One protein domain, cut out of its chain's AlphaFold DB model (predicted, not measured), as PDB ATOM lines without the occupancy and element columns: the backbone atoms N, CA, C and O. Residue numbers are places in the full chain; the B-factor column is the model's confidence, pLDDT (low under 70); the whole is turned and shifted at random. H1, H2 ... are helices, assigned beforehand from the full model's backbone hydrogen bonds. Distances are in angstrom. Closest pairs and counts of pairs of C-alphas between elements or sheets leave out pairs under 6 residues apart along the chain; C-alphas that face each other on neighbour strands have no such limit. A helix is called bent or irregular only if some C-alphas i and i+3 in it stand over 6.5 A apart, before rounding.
ATOM      1  N   TRP A   3     141.069 191.569 189.076       83.56
ATOM      2  CA  TRP A   3     140.452 191.067 190.300       83.56
ATOM      3  C   TRP A   3     138.984 190.655 190.128       83.56
ATOM      4  O   TRP A   3     138.587 189.623 190.653       83.56
ATOM      5  N   GLU A   4     138.191 191.410 189.368       84.62
ATOM      6  CA  GLU A   4     136.777 191.088 189.128       84.62
ATOM      7  C   GLU A   4     136.629 189.770 188.361       84.62
ATOM      8  O   GLU A   4     135.683 189.018 188.576       84.62
ATOM      9  N   GLU A   5     137.594 189.454 187.492       82.69
ATOM     10  CA  GLU A   5     137.660 188.159 186.810       82.69
ATOM     11  C   GLU A   5     137.947 187.033 187.803       82.69
ATOM     12  O   GLU A   5     137.249 186.024 187.822       82.69
ATOM     13  N   VAL A   6     138.934 187.235 188.679       83.88
ATOM     14  CA  VAL A   6     139.269 186.274 189.735       83.88
ATOM     15  C   VAL A   6     138.073 186.064 190.671       83.88
ATOM     16  O   VAL A   6     137.758 184.923 190.995       83.88
ATOM     17  N   LYS A   7     137.375 187.134 191.067       84.69
ATOM     18  CA  LYS A   7     136.168 187.076 191.905       84.69
ATOM     19  C   LYS A   7     135.052 186.289 191.213       84.69
ATOM     20  O   LYS A   7     134.442 185.431 191.841       84.69
ATOM     21  N   ARG A   8     134.849 186.502 189.907       83.44
ATOM     22  CA  ARG A   8     133.885 185.739 189.099       83.44
ATOM     23  C   ARG A   8     134.247 184.255 189.012       83.44
ATOM     24  O   ARG A   8     133.392 183.405 189.231       83.44
ATOM     25  N   MET A   9     135.513 183.941 188.729       80.25
ATOM     26  CA  MET A   9     135.997 182.562 188.585       80.25
ATOM     27  C   MET A   9     136.013 181.778 189.896       80.25
ATOM     28  O   MET A   9     136.003 180.553 189.861       80.25
ATOM     29  N   ARG A  10     136.025 182.450 191.052       77.25
ATOM     30  CA  ARG A  10     135.931 181.780 192.354       77.25
ATOM     31  C   ARG A  10     134.593 181.093 192.609       77.25
ATOM     32  O   ARG A  10     134.584 180.208 193.446       77.25
ATOM     33  N   MET A  11     133.526 181.411 191.863       67.56
ATOM     34  CA  MET A  11     132.175 180.844 192.037       67.56
ATOM     35  C   MET A  11     131.652 181.067 193.467       67.56
ATOM     36  O   MET A  11     131.866 180.241 194.347       67.56
ATOM     37  N   ARG A  12     130.974 182.193 193.728       66.38
ATOM     38  CA  ARG A  12     130.631 182.599 195.102       66.38
ATOM     39  C   ARG A  12     129.125 182.664 195.368       66.38
ATOM     40  O   ARG A  12     128.392 183.259 194.587       66.38
ATOM     41  N   GLN A  13     128.696 182.091 196.500       60.84
ATOM     42  CA  GLN A  13     127.314 182.148 197.018       60.84
ATOM     43  C   GLN A  13     127.097 183.244 198.089       60.84
ATOM     44  O   GLN A  13     125.955 183.602 198.361       60.84
ATOM     45  N   ARG A  14     128.173 183.787 198.692       74.12
ATOM     46  CA  ARG A  14     128.154 184.861 199.715       74.12
ATOM     47  C   ARG A  14     129.032 186.035 199.287       74.12
ATOM     48  O   ARG A  14     130.097 185.805 198.721       74.12
ATOM     49  N   GLU A  15     128.654 187.260 199.627       75.88
ATOM     50  CA  GLU A  15     129.515 188.434 199.453       75.88
ATOM     51  C   GLU A  15     130.767 188.396 200.357       75.88
ATOM     52  O   GLU A  15     130.781 187.800 201.443       75.88
ATOM     53  N   ASP A  16     131.850 188.983 199.842       77.88
ATOM     54  CA  ASP A  16     133.099 189.248 200.565       77.88
ATOM     55  C   ASP A  16     132.912 190.388 201.563       77.88
ATOM     56  O   ASP A  16     132.261 191.384 201.251       77.88
ATOM     57  N   THR A  17     133.567 190.287 202.716       86.56
ATOM     58  CA  THR A  17     133.855 191.470 203.540       86.56
ATOM     59  C   THR A  17     134.883 192.370 202.847       86.56
ATOM     60  O   THR A  17     135.630 191.936 201.963       86.56
ATOM     61  N   VAL A  18     134.945 193.641 203.244       88.81
ATOM     62  CA  VAL A  18     135.898 194.607 202.672       88.81
ATOM     63  C   VAL A  18     137.342 194.149 202.912       88.81
ATOM     64  O   VAL A  18     138.201 194.287 202.038       88.81
ATOM     65  N   GLU A  19     137.599 193.543 204.068       88.62
ATOM     66  CA  GLU A  19     138.891 193.001 204.476       88.62
ATOM     67  C   GLU A  19     139.288 191.775 203.638       88.62
ATOM     68  O   GLU A  19     140.410 191.725 203.125       88.62
ATOM     69  N   GLU A  20     138.370 190.819 203.435       87.25
ATOM     70  CA  GLU A  20     138.591 189.646 202.568       87.25
ATOM     71  C   GLU A  20     138.882 190.077 201.122       87.25
ATOM     72  O   GLU A  20     139.783 189.542 200.464       87.25
ATOM     73  N   GLU A  21     138.166 191.091 200.629       88.81
ATOM     74  CA  GLU A  21     138.389 191.629 199.291       88.81
ATOM     75  C   GLU A  21     139.761 192.315 199.170       88.81
ATOM     76  O   GLU A  21     140.497 192.069 198.206       88.81
ATOM     77  N   ALA A  22     140.147 193.140 200.146       91.19
ATOM     78  CA  ALA A  22     141.444 193.813 200.162       91.19
ATOM     79  C   ALA A  22     142.617 192.817 200.247       91.19
ATOM     80  O   ALA A  22     143.603 192.937 199.502       91.19
ATOM     81  N   LEU A  23     142.493 191.796 201.103       93.12
ATOM     82  CA  LEU A  23     143.475 190.721 201.227       93.12
ATOM     83  C   LEU A  23     143.589 189.944 199.917       93.12
ATOM     84  O   LEU A  23     144.686 189.761 199.384       93.12
ATOM     85  N   GLY A  24     142.459 189.537 199.344       92.19
ATOM     86  CA  GLY A  24     142.455 188.787 198.103       92.19
ATOM     87  C   GLY A  24     143.060 189.576 196.936       92.19
ATOM     88  O   GLY A  24     143.835 189.007 196.157       92.19
ATOM     89  N   ARG A  25     142.778 190.885 196.819       91.56
ATOM     90  CA  ARG A  25     143.416 191.767 195.820       91.56
ATOM     91  C   ARG A  25     144.937 191.776 195.984       91.56
ATOM     92  O   ARG A  25     145.652 191.696 194.984       91.56
ATOM     93  N   SER A  26     145.424 191.817 197.223       93.31
ATOM     94  CA  SER A  26     146.858 191.762 197.538       93.31
ATOM     95  C   SER A  26     147.474 190.411 197.150       93.31
ATOM     96  O   SER A  26     148.458 190.367 196.412       93.31
ATOM     97  N   LEU A  27     146.842 189.297 197.533       95.19
ATOM     98  CA  LEU A  27     147.291 187.934 197.202       95.19
ATOM     99  C   LEU A  27     147.272 187.636 195.698       95.19
ATOM    100  O   LEU A  27     148.090 186.869 195.194       95.19
ATOM    101  N   THR A  28     146.358 188.257 194.958       93.31
ATOM    102  CA  THR A  28     146.271 188.090 193.503       93.31
ATOM    103  C   THR A  28     147.517 188.624 192.805       93.31
ATOM    104  O   THR A  28     148.060 187.978 191.909       93.31
ATOM    105  N   LYS A  29     148.000 189.784 193.252       92.69
ATOM    106  CA  LYS A  29     149.191 190.436 192.702       92.69
ATOM    107  C   LYS A  29     150.487 189.788 193.174       92.69
ATOM    108  O   LYS A  29     151.468 189.771 192.431       92.69
ATOM    109  N   LEU A  30     150.478 189.255 194.394       94.81
ATOM    110  CA  LEU A  30     151.635 188.628 195.009       94.81
ATOM    111  C   LEU A  30     152.153 187.466 194.130       94.81
ATOM    112  O   LEU A  30     151.356 186.640 193.675       94.81
ATOM    113  N   PRO A  31     153.472 187.354 193.883       95.12
ATOM    114  CA  PRO A  31     154.037 186.262 193.097       95.12
ATOM    115  C   PRO A  31     153.661 184.870 193.616       95.12
ATOM    116  O   PRO A  31     153.648 184.620 194.821       95.12
ATOM    117  N   ALA A  32     153.483 183.911 192.703       95.25
ATOM    118  CA  ALA A  32     153.161 182.525 193.055       95.25
ATOM    119  C   ALA A  32     154.209 181.861 193.969       95.25
ATOM    120  O   ALA A  32     153.871 181.041 194.818       95.25
ATOM    121  N   ARG A  33     155.489 182.246 193.841       94.69
ATOM    122  CA  ARG A  33     156.573 181.775 194.724       94.69
ATOM    123  C   ARG A  33     156.452 182.264 196.171       94.69
ATOM    124  O   ARG A  33     157.118 181.706 197.031       94.69
ATOM    125  N   LEU A  34     155.633 183.288 196.408       95.56
ATOM    126  CA  LEU A  34     155.335 183.867 197.718       95.56
ATOM    127  C   LEU A  34     153.922 183.487 198.208       95.56
ATOM    128  O   LEU A  34     153.483 183.964 199.249       95.56
ATOM    129  N   GLY A  35     153.220 182.615 197.471       94.19
ATOM    130  CA  GLY A  35     151.912 182.067 197.841       94.19
ATOM    131  C   GLY A  35     150.716 182.685 197.118       94.19
ATOM    132  O   GLY A  35     149.617 182.145 197.221       94.19
ATOM    133  N   GLY A  36     150.922 183.759 196.350       94.81
ATOM    134  CA  GLY A  36     149.863 184.418 195.585       94.81
ATOM    135  C   GLY A  36     149.559 183.786 194.220       94.81
ATOM    136  O   GLY A  36     149.891 182.624 193.957       94.81
ATOM    137  N   LEU A  37     148.926 184.565 193.334       94.12
ATOM    138  CA  LEU A  37     148.586 184.152 191.959       94.12
ATOM    139  C   LEU A  37     149.588 184.635 190.899       94.12
ATOM    140  O   LEU A  37     149.622 184.088 189.801       94.12
ATOM    141  N   GLY A  38     150.427 185.626 191.212       92.00
ATOM    142  CA  GLY A  38     151.400 186.194 190.275       92.00
ATOM    143  C   GLY A  38     150.783 187.030 189.154       92.00
ATOM    144  O   GLY A  38     151.408 187.220 188.113       92.00
ATOM    145  N   LEU A  39     149.568 187.536 189.360       90.81
ATOM    146  CA  LEU A  39     148.885 188.405 188.415       90.81
ATOM    147  C   LEU A  39     149.361 189.851 188.597       90.81
ATOM    148  O   LEU A  39     148.781 190.628 189.355       90.81
ATOM    149  N   LEU A  40     150.460 190.183 187.914       84.50
ATOM    150  CA  LEU A  40     151.186 191.443 188.079       84.50
ATOM    151  C   LEU A  40     150.281 192.676 187.964       84.50
ATOM    152  O   LEU A  40     149.495 192.838 187.030       84.50
ATOM    153  N   SER A  41     150.454 193.593 188.911       88.19
ATOM    154  CA  SER A  41     149.792 194.891 188.908       88.19
ATOM    155  C   SER A  41     150.620 195.897 188.126       88.19
ATOM    156  O   SER A  41     151.680 196.320 188.586       88.19
ATOM    157  N   PHE A  42     150.117 196.324 186.967       89.94
ATOM    158  CA  PHE A  42     150.770 197.364 186.171       89.94
ATOM    159  C   PHE A  42     151.008 198.642 186.987       89.94
ATOM    160  O   PHE A  42     152.098 199.195 186.943       89.94
ATOM    161  N   LYS A  43     150.029 199.055 187.802       91.38
ATOM    162  CA  LYS A  43     150.134 200.240 188.669       91.38
ATOM    163  C   LYS A  43     151.346 200.182 189.608       91.38
ATOM    164  O   LYS A  43     151.967 201.210 189.847       91.38
ATOM    165  N   ASP A  44     151.669 198.996 190.116       91.31
ATOM    166  CA  ASP A  44     152.730 198.820 191.112       91.31
ATOM    167  C   ASP A  44     154.096 198.594 190.433       91.31
ATOM    168  O   ASP A  44     155.119 199.087 190.902       91.31
ATOM    169  N   VAL A  45     154.119 197.890 189.293       93.19
ATOM    170  CA  VAL A  45     155.357 197.514 188.585       93.19
ATOM    171  C   VAL A  45     155.837 198.588 187.610       93.19
ATOM    172  O   VAL A  45     157.045 198.761 187.465       93.19
ATOM    173  N   ALA A  46     154.938 199.316 186.942       95.31
ATOM    174  CA  ALA A  46     155.309 200.280 185.903       95.31
ATOM    175  C   ALA A  46     156.263 201.382 186.401       95.31
ATOM    176  O   ALA A  46     157.255 201.629 185.715       95.31
ATOM    177  N   PRO A  47     156.076 201.987 187.595       96.44
ATOM    178  CA  PRO A  47     157.030 202.969 188.113       96.44
ATOM    179  C   PRO A  47     158.421 202.377 188.367       96.44
ATOM    180  O   PRO A  47     159.425 203.052 188.161       96.44
ATOM    181  N   LEU A  48     158.495 201.114 188.799       96.06
ATOM    182  CA  LEU A  48     159.765 200.425 189.043       96.06
ATOM    183  C   LEU A  48     160.469 200.078 187.729       96.06
ATOM    184  O   LEU A  48     161.674 200.280 187.609       96.06
ATOM    185  N   ALA A  49     159.709 199.589 186.747       95.19
ATOM    186  CA  ALA A  49     160.205 199.299 185.409       95.19
ATOM    187  C   ALA A  49     160.740 200.564 184.730       95.19
ATOM    188  O   ALA A  49     161.830 200.532 184.168       95.19
ATOM    189  N   TYR A  50     160.013 201.679 184.847       96.31
ATOM    190  CA  TYR A  50     160.434 202.968 184.308       96.31
ATOM    191  C   TYR A  50     161.754 203.444 184.921       96.31
ATOM    192  O   TYR A  50     162.667 203.775 184.177       96.31
ATOM    193  N   ARG A  51     161.900 203.412 186.256       95.00
ATOM    194  CA  ARG A  51     163.161 203.801 186.917       95.00
ATOM    195  C   ARG A  51     164.338 202.938 186.470       95.00
ATOM    196  O   ARG A  51     165.377 203.473 186.118       95.00
ATOM    197  N   SER A  52     164.164 201.616 186.438       95.31
ATOM    198  CA  SER A  52     165.216 200.708 185.966       95.31
ATOM    199  C   SER A  52     165.574 200.926 184.495       95.31
ATOM    200  O   SER A  52     166.738 200.794 184.134       95.31
ATOM    201  N   ALA A  53     164.591 201.236 183.646       95.06
ATOM    202  CA  ALA A  53     164.834 201.545 182.241       95.06
ATOM    203  C   ALA A  53     165.567 202.882 182.078       95.06
ATOM    204  O   ALA A  53     166.522 202.935 181.316       95.06
ATOM    205  N   ALA A  54     165.166 203.917 182.823       93.06
ATOM    206  CA  ALA A  54     165.823 205.221 182.824       93.06
ATOM    207  C   ALA A  54     167.295 205.102 183.243       93.06
ATOM    208  O   ALA A  54     168.166 205.475 182.473       93.06
ATOM    209  N   GLU A  55     167.587 204.452 184.376       91.62
ATOM    210  CA  GLU A  55     168.966 204.244 184.852       91.62
ATOM    211  C   GLU A  55     169.823 203.446 183.857       91.62
ATOM    212  O   GLU A  55     171.000 203.746 183.645       91.62
ATOM    213  N   ALA A  56     169.242 202.424 183.220       91.19
ATOM    214  CA  ALA A  56     169.931 201.651 182.191       91.19
ATOM    215  C   ALA A  56     170.191 202.478 180.920       91.19
ATOM    216  O   ALA A  56     171.251 202.341 180.309       91.19
ATOM    217  N   SER A  57     169.243 203.331 180.522       91.38
ATOM    218  CA  SER A  57     169.414 204.265 179.409       91.38
ATOM    219  C   SER A  57     170.472 205.317 179.718       91.38
ATOM    220  O   SER A  57     171.327 205.547 178.871       91.38
ATOM    221  N   ASP A  58     170.478 205.884 180.921       89.50
ATOM    222  CA  ASP A  58     171.481 206.861 181.345       89.50
ATOM    223  C   ASP A  58     172.878 206.232 181.321       89.50
ATOM    224  O   ASP A  58     173.790 206.772 180.704       89.50
ATOM    225  N   THR A  59     173.019 205.017 181.862       87.31
ATOM    226  CA  THR A  59     174.279 204.256 181.801       87.31
ATOM    227  C   THR A  59     174.732 204.027 180.353       87.31
ATOM    228  O   THR A  59     175.917 204.113 180.040       87.31
ATOM    229  N   LEU A  60     173.808 203.715 179.438       89.12
ATOM    230  CA  LEU A  60     174.133 203.527 178.022       89.12
ATOM    231  C   LEU A  60     174.577 204.837 177.359       89.12
ATOM    232  O   LEU A  60     175.555 204.835 176.616       89.12
ATOM    233  N   LEU A  61     173.861 205.935 177.598       89.50
ATOM    234  CA  LEU A  61     174.167 207.238 177.006       89.50
ATOM    235  C   LEU A  61     175.487 207.810 177.537       89.50
ATOM    236  O   LEU A  61     176.235 208.407 176.764       89.50
ATOM    237  N   ASP A  62     175.800 207.575 178.811       86.31
ATOM    238  CA  ASP A  62     177.083 207.931 179.422       86.31
ATOM    239  C   ASP A  62     178.247 207.165 178.773       86.31
ATOM    240  O   ASP A  62     179.206 207.770 178.300       86.31
ATOM    241  N   ASN A  63     178.101 205.845 178.590       85.19
ATOM    242  CA  ASN A  63     179.086 205.024 177.868       85.19
ATOM    243  C   ASN A  63     179.306 205.469 176.410       85.19
ATOM    244  O   ASN A  63     180.370 205.228 175.840       85.19
ATOM    245  N   LEU A  64     178.302 206.093 175.789       89.50
ATOM    246  CA  LEU A  64     178.396 206.659 174.442       89.50
ATOM    247  C   LEU A  64     178.982 208.083 174.423       89.50
ATOM    248  O   LEU A  64     179.130 208.654 173.343       89.50
ATOM    249  N   GLY A  65     179.298 208.667 175.584       86.25
ATOM    250  CA  GLY A  65     179.783 210.043 175.712       86.25
ATOM    251  C   GLY A  65     178.723 211.102 175.390       86.25
ATOM    252  O   GLY A  65     179.065 212.233 175.052       86.25
ATOM    253  N   LEU A  66     177.437 210.733 175.443       85.00
ATOM    254  CA  LEU A  66     176.307 211.618 175.134       85.00
ATOM    255  C   LEU A  66     175.766 212.345 176.372       85.00
ATOM    256  O   LEU A  66     174.957 213.263 176.232       85.00
ATOM    257  N   LEU A  67     176.205 211.953 177.570       81.12
ATOM    258  CA  LEU A  67     175.912 212.642 178.821       81.12
ATOM    259  C   LEU A  67     177.160 213.368 179.325       81.12
ATOM    260  O   LEU A  67     178.268 212.844 179.293       81.12
ATOM    261  N   SER A  68     176.976 214.604 179.783       68.31
ATOM    262  CA  SER A  68     178.017 215.386 180.454       68.31
ATOM    263  C   SER A  68     177.850 215.229 181.966       68.31
ATOM    264  O   SER A  68     177.373 216.151 182.626       68.31
ATOM    265  N   SER A  69     178.159 214.051 182.514       63.19
ATOM    266  CA  SER A  69     178.127 213.843 183.968       63.19
ATOM    267  C   SER A  69     179.514 214.083 184.582       63.19
ATOM    268  O   SER A  69     180.479 213.459 184.147       63.19
ATOM    269  N   PRO A  70     179.653 214.968 185.589       59.81
ATOM    270  CA  PRO A  70     180.891 215.126 186.353       59.81
ATOM    271  C   PRO A  70     181.073 214.086 187.480       59.81
ATOM    272  O   PRO A  70     182.083 214.138 188.177       59.81
ATOM    273  N   GLU A  71     180.131 213.157 187.675       66.25
ATOM    274  CA  GLU A  71     180.139 212.177 188.772       66.25
ATOM    275  C   GLU A  71     179.942 210.748 188.234       66.25
ATOM    276  O   GLU A  71     179.210 210.550 187.258       66.25
ATOM    277  N   GLU A  72     180.607 209.765 188.854       64.69
ATOM    278  CA  GLU A  72     180.514 208.346 188.486       64.69
ATOM    279  C   GLU A  72     179.053 207.879 188.653       64.69
ATOM    280  O   GLU A  72     178.512 207.959 189.762       64.69
ATOM    281  N   PRO A  73     178.364 207.456 187.575       64.12
ATOM    282  CA  PRO A  73     176.938 207.177 187.645       64.12
ATOM    283  C   PRO A  73     176.656 205.981 188.568       64.12
ATOM    284  O   PRO A  73     177.397 204.993 188.555       64.12
ATOM    285  N   PRO A  74     175.571 206.020 189.365       71.75
ATOM    286  CA  PRO A  74     175.209 204.903 190.223       71.75
ATOM    287  C   PRO A  74     174.921 203.656 189.382       71.75
ATOM    288  O   PRO A  74     174.239 203.724 188.359       71.75
ATOM    289  N   THR A  75     175.399 202.497 189.841       82.75
ATOM    290  CA  THR A  75     175.148 201.213 189.175       82.75
ATOM    291  C   THR A  75     173.641 201.003 188.972       82.75
ATOM    292  O   THR A  75     172.898 200.978 189.961       82.75
ATOM    293  N   PRO A  76     173.167 200.806 187.726       87.62
ATOM    294  CA  PRO A  76     171.743 200.709 187.439       87.62
ATOM    295  C   PRO A  76     171.131 199.493 188.133       87.62
ATOM    296  O   PRO A  76     171.648 198.373 188.045       87.62
ATOM    297  N   VAL A  77     169.994 199.689 188.806       93.75
ATOM    298  CA  VAL A  77     169.335 198.607 189.546       93.75
ATOM    299  C   VAL A  77     168.332 197.893 188.636       93.75
ATOM    300  O   VAL A  77     167.354 198.507 188.188       93.75
ATOM    301  N   PRO A  78     168.479 196.575 188.395       94.38
ATOM    302  CA  PRO A  78     167.557 195.829 187.546       94.38
ATOM    303  C   PRO A  78     166.117 195.832 188.076       94.38
ATOM    304  O   PRO A  78     165.884 195.681 189.278       94.38
ATOM    305  N   GLN A  79     165.136 195.854 187.165       94.56
ATOM    306  CA  GLN A  79     163.705 195.816 187.508       94.56
ATOM    307  C   GLN A  79     163.367 194.646 188.443       94.56
ATOM    308  O   GLN A  79     162.571 194.796 189.371       94.56
ATOM    309  N   ARG A  80     163.987 193.477 188.218       93.56
ATOM    310  CA  ARG A  80     163.780 192.276 189.044       93.56
ATOM    311  C   ARG A  80     164.102 192.512 190.521       93.56
ATOM    312  O   ARG A  80     163.393 191.974 191.361       93.56
ATOM    313  N   THR A  81     165.130 193.308 190.820       95.00
ATOM    314  CA  THR A  81     165.584 193.591 192.186       95.00
ATOM    315  C   THR A  81     164.594 194.522 192.871       95.00
ATOM    316  O   THR A  81     164.055 194.174 193.915       95.00
ATOM    317  N   ARG A  82     164.215 195.617 192.199       95.00
ATOM    318  CA  ARG A  82     163.192 196.553 192.699       95.00
ATOM    319  C   ARG A  82     161.851 195.865 192.955       95.00
ATOM    320  O   ARG A  82     161.181 196.119 193.951       95.00
ATOM    321  N   CYS A  83     161.444 194.978 192.046       94.75
ATOM    322  CA  CYS A  83     160.217 194.210 192.216       94.75
ATOM    323  C   CYS A  83     160.338 193.181 193.348       94.75
ATOM    324  O   CYS A  83     159.350 192.937 194.031       94.75
ATOM    325  N   ALA A  84     161.508 192.564 193.551       93.94
ATOM    326  CA  ALA A  84     161.713 191.620 194.647       93.94
ATOM    327  C   ALA A  84     161.506 192.296 196.009       93.94
ATOM    328  O   ALA A  84     160.697 191.802 196.787       93.94
ATOM    329  N   GLU A  85     162.118 193.463 196.226       95.06
ATOM    330  CA  GLU A  85     161.959 194.263 197.451       95.06
ATOM    331  C   GLU A  85     160.493 194.649 197.709       95.06
ATOM    332  O   GLU A  85     159.984 194.504 198.826       95.06
ATOM    333  N   LEU A  86     159.777 195.085 196.660       95.06
ATOM    334  CA  LEU A  86     158.345 195.387 196.738       95.06
ATOM    335  C   LEU A  86     157.539 194.162 197.195       95.06
ATOM    336  O   LEU A  86     156.684 194.267 198.075       95.06
ATOM    337  N   TRP A  87     157.784 193.002 196.584       94.81
ATOM    338  CA  TRP A  87     157.017 191.790 196.862       94.81
ATOM    339  C   TRP A  87     157.333 191.175 198.223       94.81
ATOM    340  O   TRP A  87     156.417 190.668 198.868       94.81
ATOM    341  N   GLU A  88     158.583 191.240 198.671       93.62
ATOM    342  CA  GLU A  88     158.990 190.804 200.012       93.62
ATOM    343  C   GLU A  88     158.319 191.673 201.081       93.62
ATOM    344  O   GLU A  88     157.630 191.146 201.955       93.62
ATOM    345  N   SER A  89     158.362 192.999 200.916       94.88
ATOM    346  CA  SER A  89     157.683 193.944 201.814       94.88
ATOM    347  C   SER A  89     156.170 193.694 201.895       94.88
ATOM    348  O   SER A  89     155.575 193.719 202.976       94.88
ATOM    349  N   GLN A  90     155.525 193.422 200.754       94.06
ATOM    350  CA  GLN A  90     154.097 193.094 200.714       94.06
ATOM    351  C   GLN A  90     153.787 191.751 201.380       94.06
ATOM    352  O   GLN A  90     152.800 191.648 202.109       94.06
ATOM    353  N   GLN A  91     154.611 190.726 201.153       95.25
ATOM    354  CA  GLN A  91     154.416 189.418 201.770       95.25
ATOM    355  C   GLN A  91     154.531 189.502 203.294       95.25
ATOM    356  O   GLN A  91     153.692 188.940 203.996       95.25
ATOM    357  N   GLU A  92     155.523 190.227 203.811       95.44
ATOM    358  CA  GLU A  92     155.678 190.445 205.249       95.44
ATOM    359  C   GLU A  92     154.470 191.164 205.853       95.44
ATOM    360  O   GLU A  92     153.964 190.755 206.899       95.44
ATOM    361  N   ALA A  93     153.978 192.214 205.187       95.25
ATOM    362  CA  ALA A  93     152.793 192.939 205.629       95.25
ATOM    363  C   ALA A  93     151.551 192.037 205.677       95.25
ATOM    364  O   ALA A  93     150.798 192.092 206.649       95.25
ATOM    365  N   ILE A  94     151.368 191.172 204.673       95.44
ATOM    366  CA  ILE A  94     150.297 190.169 204.659       95.44
ATOM    367  C   ILE A  94     150.479 189.199 205.832       95.44
ATOM    368  O   ILE A  94     149.576 189.061 206.652       95.44
ATOM    369  N   LEU A  95     151.650 188.569 205.962       95.25
ATOM    370  CA  LEU A  95     151.919 187.562 206.992       95.25
ATOM    371  C   LEU A  95     151.684 188.087 208.412       95.25
ATOM    372  O   LEU A  95     151.148 187.348 209.239       95.25
ATOM    373  N   ARG A  96     152.028 189.350 208.696       94.62
ATOM    374  CA  ARG A  96     151.785 189.975 210.008       94.62
ATOM    375  C   ARG A  96     150.308 189.953 210.408       94.62
ATOM    376  O   ARG A  96     150.023 189.692 211.572       94.62
ATOM    377  N   ASN A  97     149.399 190.133 209.452       93.06
ATOM    378  CA  ASN A  97     147.958 190.243 209.699       93.06
ATOM    379  C   ASN A  97     147.197 188.911 209.596       93.06
ATOM    380  O   ASN A  97     146.032 188.855 209.974       93.06
ATOM    381  N   LEU A  98     147.832 187.851 209.088       94.12
ATOM    382  CA  LEU A  98     147.209 186.532 208.962       94.12
ATOM    383  C   LEU A  98     147.261 185.735 210.270       94.12
ATOM    384  O   LEU A  98     148.265 185.769 210.988       94.12
ATOM    385  N   GLY A  99     146.223 184.935 210.519       92.25
ATOM    386  CA  GLY A  99     146.231 183.902 211.553       92.25
ATOM    387  C   GLY A  99     147.092 182.691 211.170       92.25
ATOM    388  O   GLY A  99     147.503 182.517 210.021       92.25
ATOM    389  N   ASP A 100     147.355 181.793 212.120       90.94
ATOM    390  CA  ASP A 100     148.274 180.663 211.904       90.94
ATOM    391  C   ASP A 100     147.840 179.710 210.782       90.94
ATOM    392  O   ASP A 100     148.677 179.212 210.025       90.94
ATOM    393  N   THR A 101     146.539 179.446 210.654       89.25
ATOM    394  CA  THR A 101     145.997 178.573 209.598       89.25
ATOM    395  C   THR A 101     146.199 179.182 208.212       89.25
ATOM    396  O   THR A 101     146.635 178.500 207.285       89.25
ATOM    397  N   GLU A 102     145.943 180.480 208.081       92.44
ATOM    398  CA  GLU A 102     146.123 181.241 206.846       92.44
ATOM    399  C   GLU A 102     147.601 181.344 206.462       92.44
ATOM    400  O   GLU A 102     147.953 181.104 205.308       92.44
ATOM    401  N   ARG A 103     148.486 181.607 207.438       94.19
ATOM    402  CA  ARG A 103     149.945 181.604 207.238       94.19
ATOM    403  C   ARG A 103     150.431 180.258 206.718       94.19
ATOM    404  O   ARG A 103     151.129 180.217 205.706       94.19
ATOM    405  N   LYS A 104     150.023 179.154 207.360       91.75
ATOM    406  CA  LYS A 104     150.355 177.792 206.907       91.75
ATOM    407  C   LYS A 104     149.895 177.575 205.472       91.75
ATOM    408  O   LYS A 104     150.678 177.092 204.656       91.75
ATOM    409  N   ARG A 105     148.666 177.982 205.140       91.62
ATOM    410  CA  ARG A 105     148.141 177.815 203.785       91.62
ATOM    411  C   ARG A 105     148.890 178.662 202.762       91.62
ATOM    412  O   ARG A 105     149.205 178.166 201.682       91.62
ATOM    413  N   LEU A 106     149.240 179.899 203.101       94.69
ATOM    414  CA  LEU A 106     150.047 180.756 202.237       94.69
ATOM    415  C   LEU A 106     151.433 180.141 201.977       94.69
ATOM    416  O   LEU A 106     151.890 180.113 200.835       94.69
ATOM    417  N   THR A 107     152.072 179.575 203.007       94.12
ATOM    418  CA  THR A 107     153.346 178.849 202.874       94.12
ATOM    419  C   THR A 107     153.213 177.606 201.993       94.12
ATOM    420  O   THR A 107     154.055 177.367 201.126       94.12
ATOM    421  N   GLU A 108     152.151 176.818 202.159       92.88
ATOM    422  CA  GLU A 108     151.887 175.677 201.280       92.88
ATOM    423  C   GLU A 108     151.659 176.119 199.831       92.88
ATOM    424  O   GLU A 108     152.195 175.515 198.901       92.88
ATOM    425  N   ASN A 109     150.932 177.215 199.628       94.75
ATOM    426  CA  ASN A 109     150.690 177.783 198.309       94.75
ATOM    427  C   ASN A 109     151.964 178.285 197.629       94.75
ATOM    428  O   ASN A 109     152.089 178.200 196.404       94.75
ATOM    429  N   ALA A 110     152.925 178.756 198.423       95.38
ATOM    430  CA  ALA A 110     154.252 179.139 197.966       95.38
ATOM    431  C   ALA A 110     155.127 177.927 197.605       95.38
ATOM    432  O   ALA A 110     156.112 178.087 196.879       95.38
ATOM    433  N   SER A 111     154.793 176.720 198.079       94.94
ATOM    434  CA  SER A 111     155.586 175.511 197.841       94.94
ATOM    435  C   SER A 111     155.693 175.166 196.352       94.94
ATOM    436  O   SER A 111     154.866 175.557 195.523       94.94
ATOM    437  N   ARG A 112     156.738 174.410 195.997       92.75
ATOM    438  CA  ARG A 112     157.031 174.034 194.606       92.75
ATOM    439  C   ARG A 112     155.882 173.253 193.962       92.75
ATOM    440  O   ARG A 112     155.481 173.598 192.855       92.75
ATOM    441  N   LEU A 113     155.341 172.253 194.663       94.19
ATOM    442  CA  LEU A 113     154.199 171.464 194.193       94.19
ATOM    443  C   LEU A 113     152.893 172.251 194.294       94.19
ATOM    444  O   LEU A 113     152.082 172.203 193.375       94.19
ATOM    445  N   GLY A 114     152.722 173.030 195.367       93.62
ATOM    446  CA  GLY A 114     151.545 173.866 195.553       93.62
ATOM    447  C   GLY A 114     151.344 174.816 194.381       93.62
ATOM    448  O   GLY A 114     150.239 174.923 193.864       93.62
ATOM    449  N   ARG A 115     152.384 175.518 193.918       95.25
ATOM    450  CA  ARG A 115     152.260 176.500 192.824       95.25
ATOM    451  C   ARG A 115     152.387 175.927 191.412       95.25
ATOM    452  O   ARG A 115     152.174 176.672 190.459       95.25
ATOM    453  N   SER A 116     152.761 174.656 191.243       94.75
ATOM    454  CA  SER A 116     153.130 174.135 189.916       94.75
ATOM    455  C   SER A 116     151.960 174.158 188.926       94.75
ATOM    456  O   SER A 116     152.177 174.462 187.751       94.75
ATOM    457  N   TRP A 117     150.725 173.944 189.401       95.06
ATOM    458  CA  TRP A 117     149.515 173.936 188.569       95.06
ATOM    459  C   TRP A 117     149.248 175.269 187.853       95.06
ATOM    460  O   TRP A 117     148.700 175.258 186.756       95.06
ATOM    461  N   LEU A 118     149.695 176.403 188.411       94.50
ATOM    462  CA  LEU A 118     149.503 177.734 187.814       94.50
ATOM    463  C   LEU A 118     150.258 177.917 186.488       94.50
ATOM    464  O   LEU A 118     149.904 178.777 185.691       94.50
ATOM    465  N   SER A 119     151.301 177.117 186.249       92.62
ATOM    466  CA  SER A 119     152.115 177.160 185.021       92.62
ATOM    467  C   SER A 119     151.853 175.978 184.082       92.62
ATOM    468  O   SER A 119     152.627 175.711 183.157       92.62
ATOM    469  N   VAL A 120     150.789 175.214 184.340       93.38
ATOM    470  CA  VAL A 120     150.419 174.067 183.512       93.38
ATOM    471  C   VAL A 120     149.695 174.537 182.261       93.38
ATOM    472  O   VAL A 120     148.714 175.268 182.334       93.38
TER     473      VAL A 120
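AT A GLANCE: This is residues 3 to 120 of the 278 residues of an uncharacterized protein of Cryptococcus neoformans var. neoformans serotype D (strain B-3501A) (UniProt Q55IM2). A long arm sticks out of a loose cluster of helices: helix H3 runs outward, residues 64 to 78 fold back along its far half, and H4 runs on into the cluster. There H2 and H5 lie near H4, H1 near H2 and H6 near H5, while residues 8 to 15, of which 8 and 9 belong to H1, stand free. The printed part has 118 residues, with six named helices, H1 to H6 in order, and no named strand: the class is all helix. It is loose, with a radius of gyration of the C-alphas of 19.1 A, and spans 62 by 30 by 26 A.

IN THESE COORDINATES: H3, residues 42 to 63, is 30.5 A long, from C-alpha 42 at (150.770, 197.364, 186.171); it is only just irregular, with C-alphas 44 and 47 6.7 A apart. H4, residues 79 to 97, measures 27.8 A. H2 is residues 18 to 29, 17.1 A; H1, residues 3 to 9, 9.8 A; H5, residues 100 to 110, 15.2 A. H6, residues 112 to 119, 11.2 A, ends at (152.115, 177.160, 185.021) and is irregular: C-alphas 114 and 117 are 7.3 A apart.

HOW THE PARTS SIT: H3 and H4 form a helical hairpin, a shallow tilt of 30 degrees, opposite ways. They touch through residues 45 to 53 and 79 to 83 alone; the closest C-alphas, of Ser 52 and Gln 79, are 5.3 A apart. H4 is close to but not clearly touching H2, Leu 23 to Ile 94 being the closest C-alphas at 7.7 A, and H5, Leu 95 to Arg 103 at 6.3 A. H1 and H2 are close but not clearly touching, about perpendicular at 86 degrees, with the closest C-alphas, Trp 3 and Arg 25, 6.3 A apart. H5 and H6 are close but not clearly touching, at a steep tilt of 59 degrees, with the closest C-alphas, Asn 109 and Arg 115, 5.8 A apart. H2 and H5 are apart. Every O i to N i+4 pair is within hydrogen-bond range in H1, H2 and H5; H3 has 16 of 18, H4 14 of 15, and H6 1 of 4, beside 3 of 5 O i to N i+3 pairs.

THE WHOLE: The C-alphas farthest apart, of Gln 13 and Pro 70, are 63.8 A apart. The printed part has no cut; the links H2 to H3 and H3 to H4 are long. The pLDDT is under 70 at residues 11 to 13 and 68 to 73.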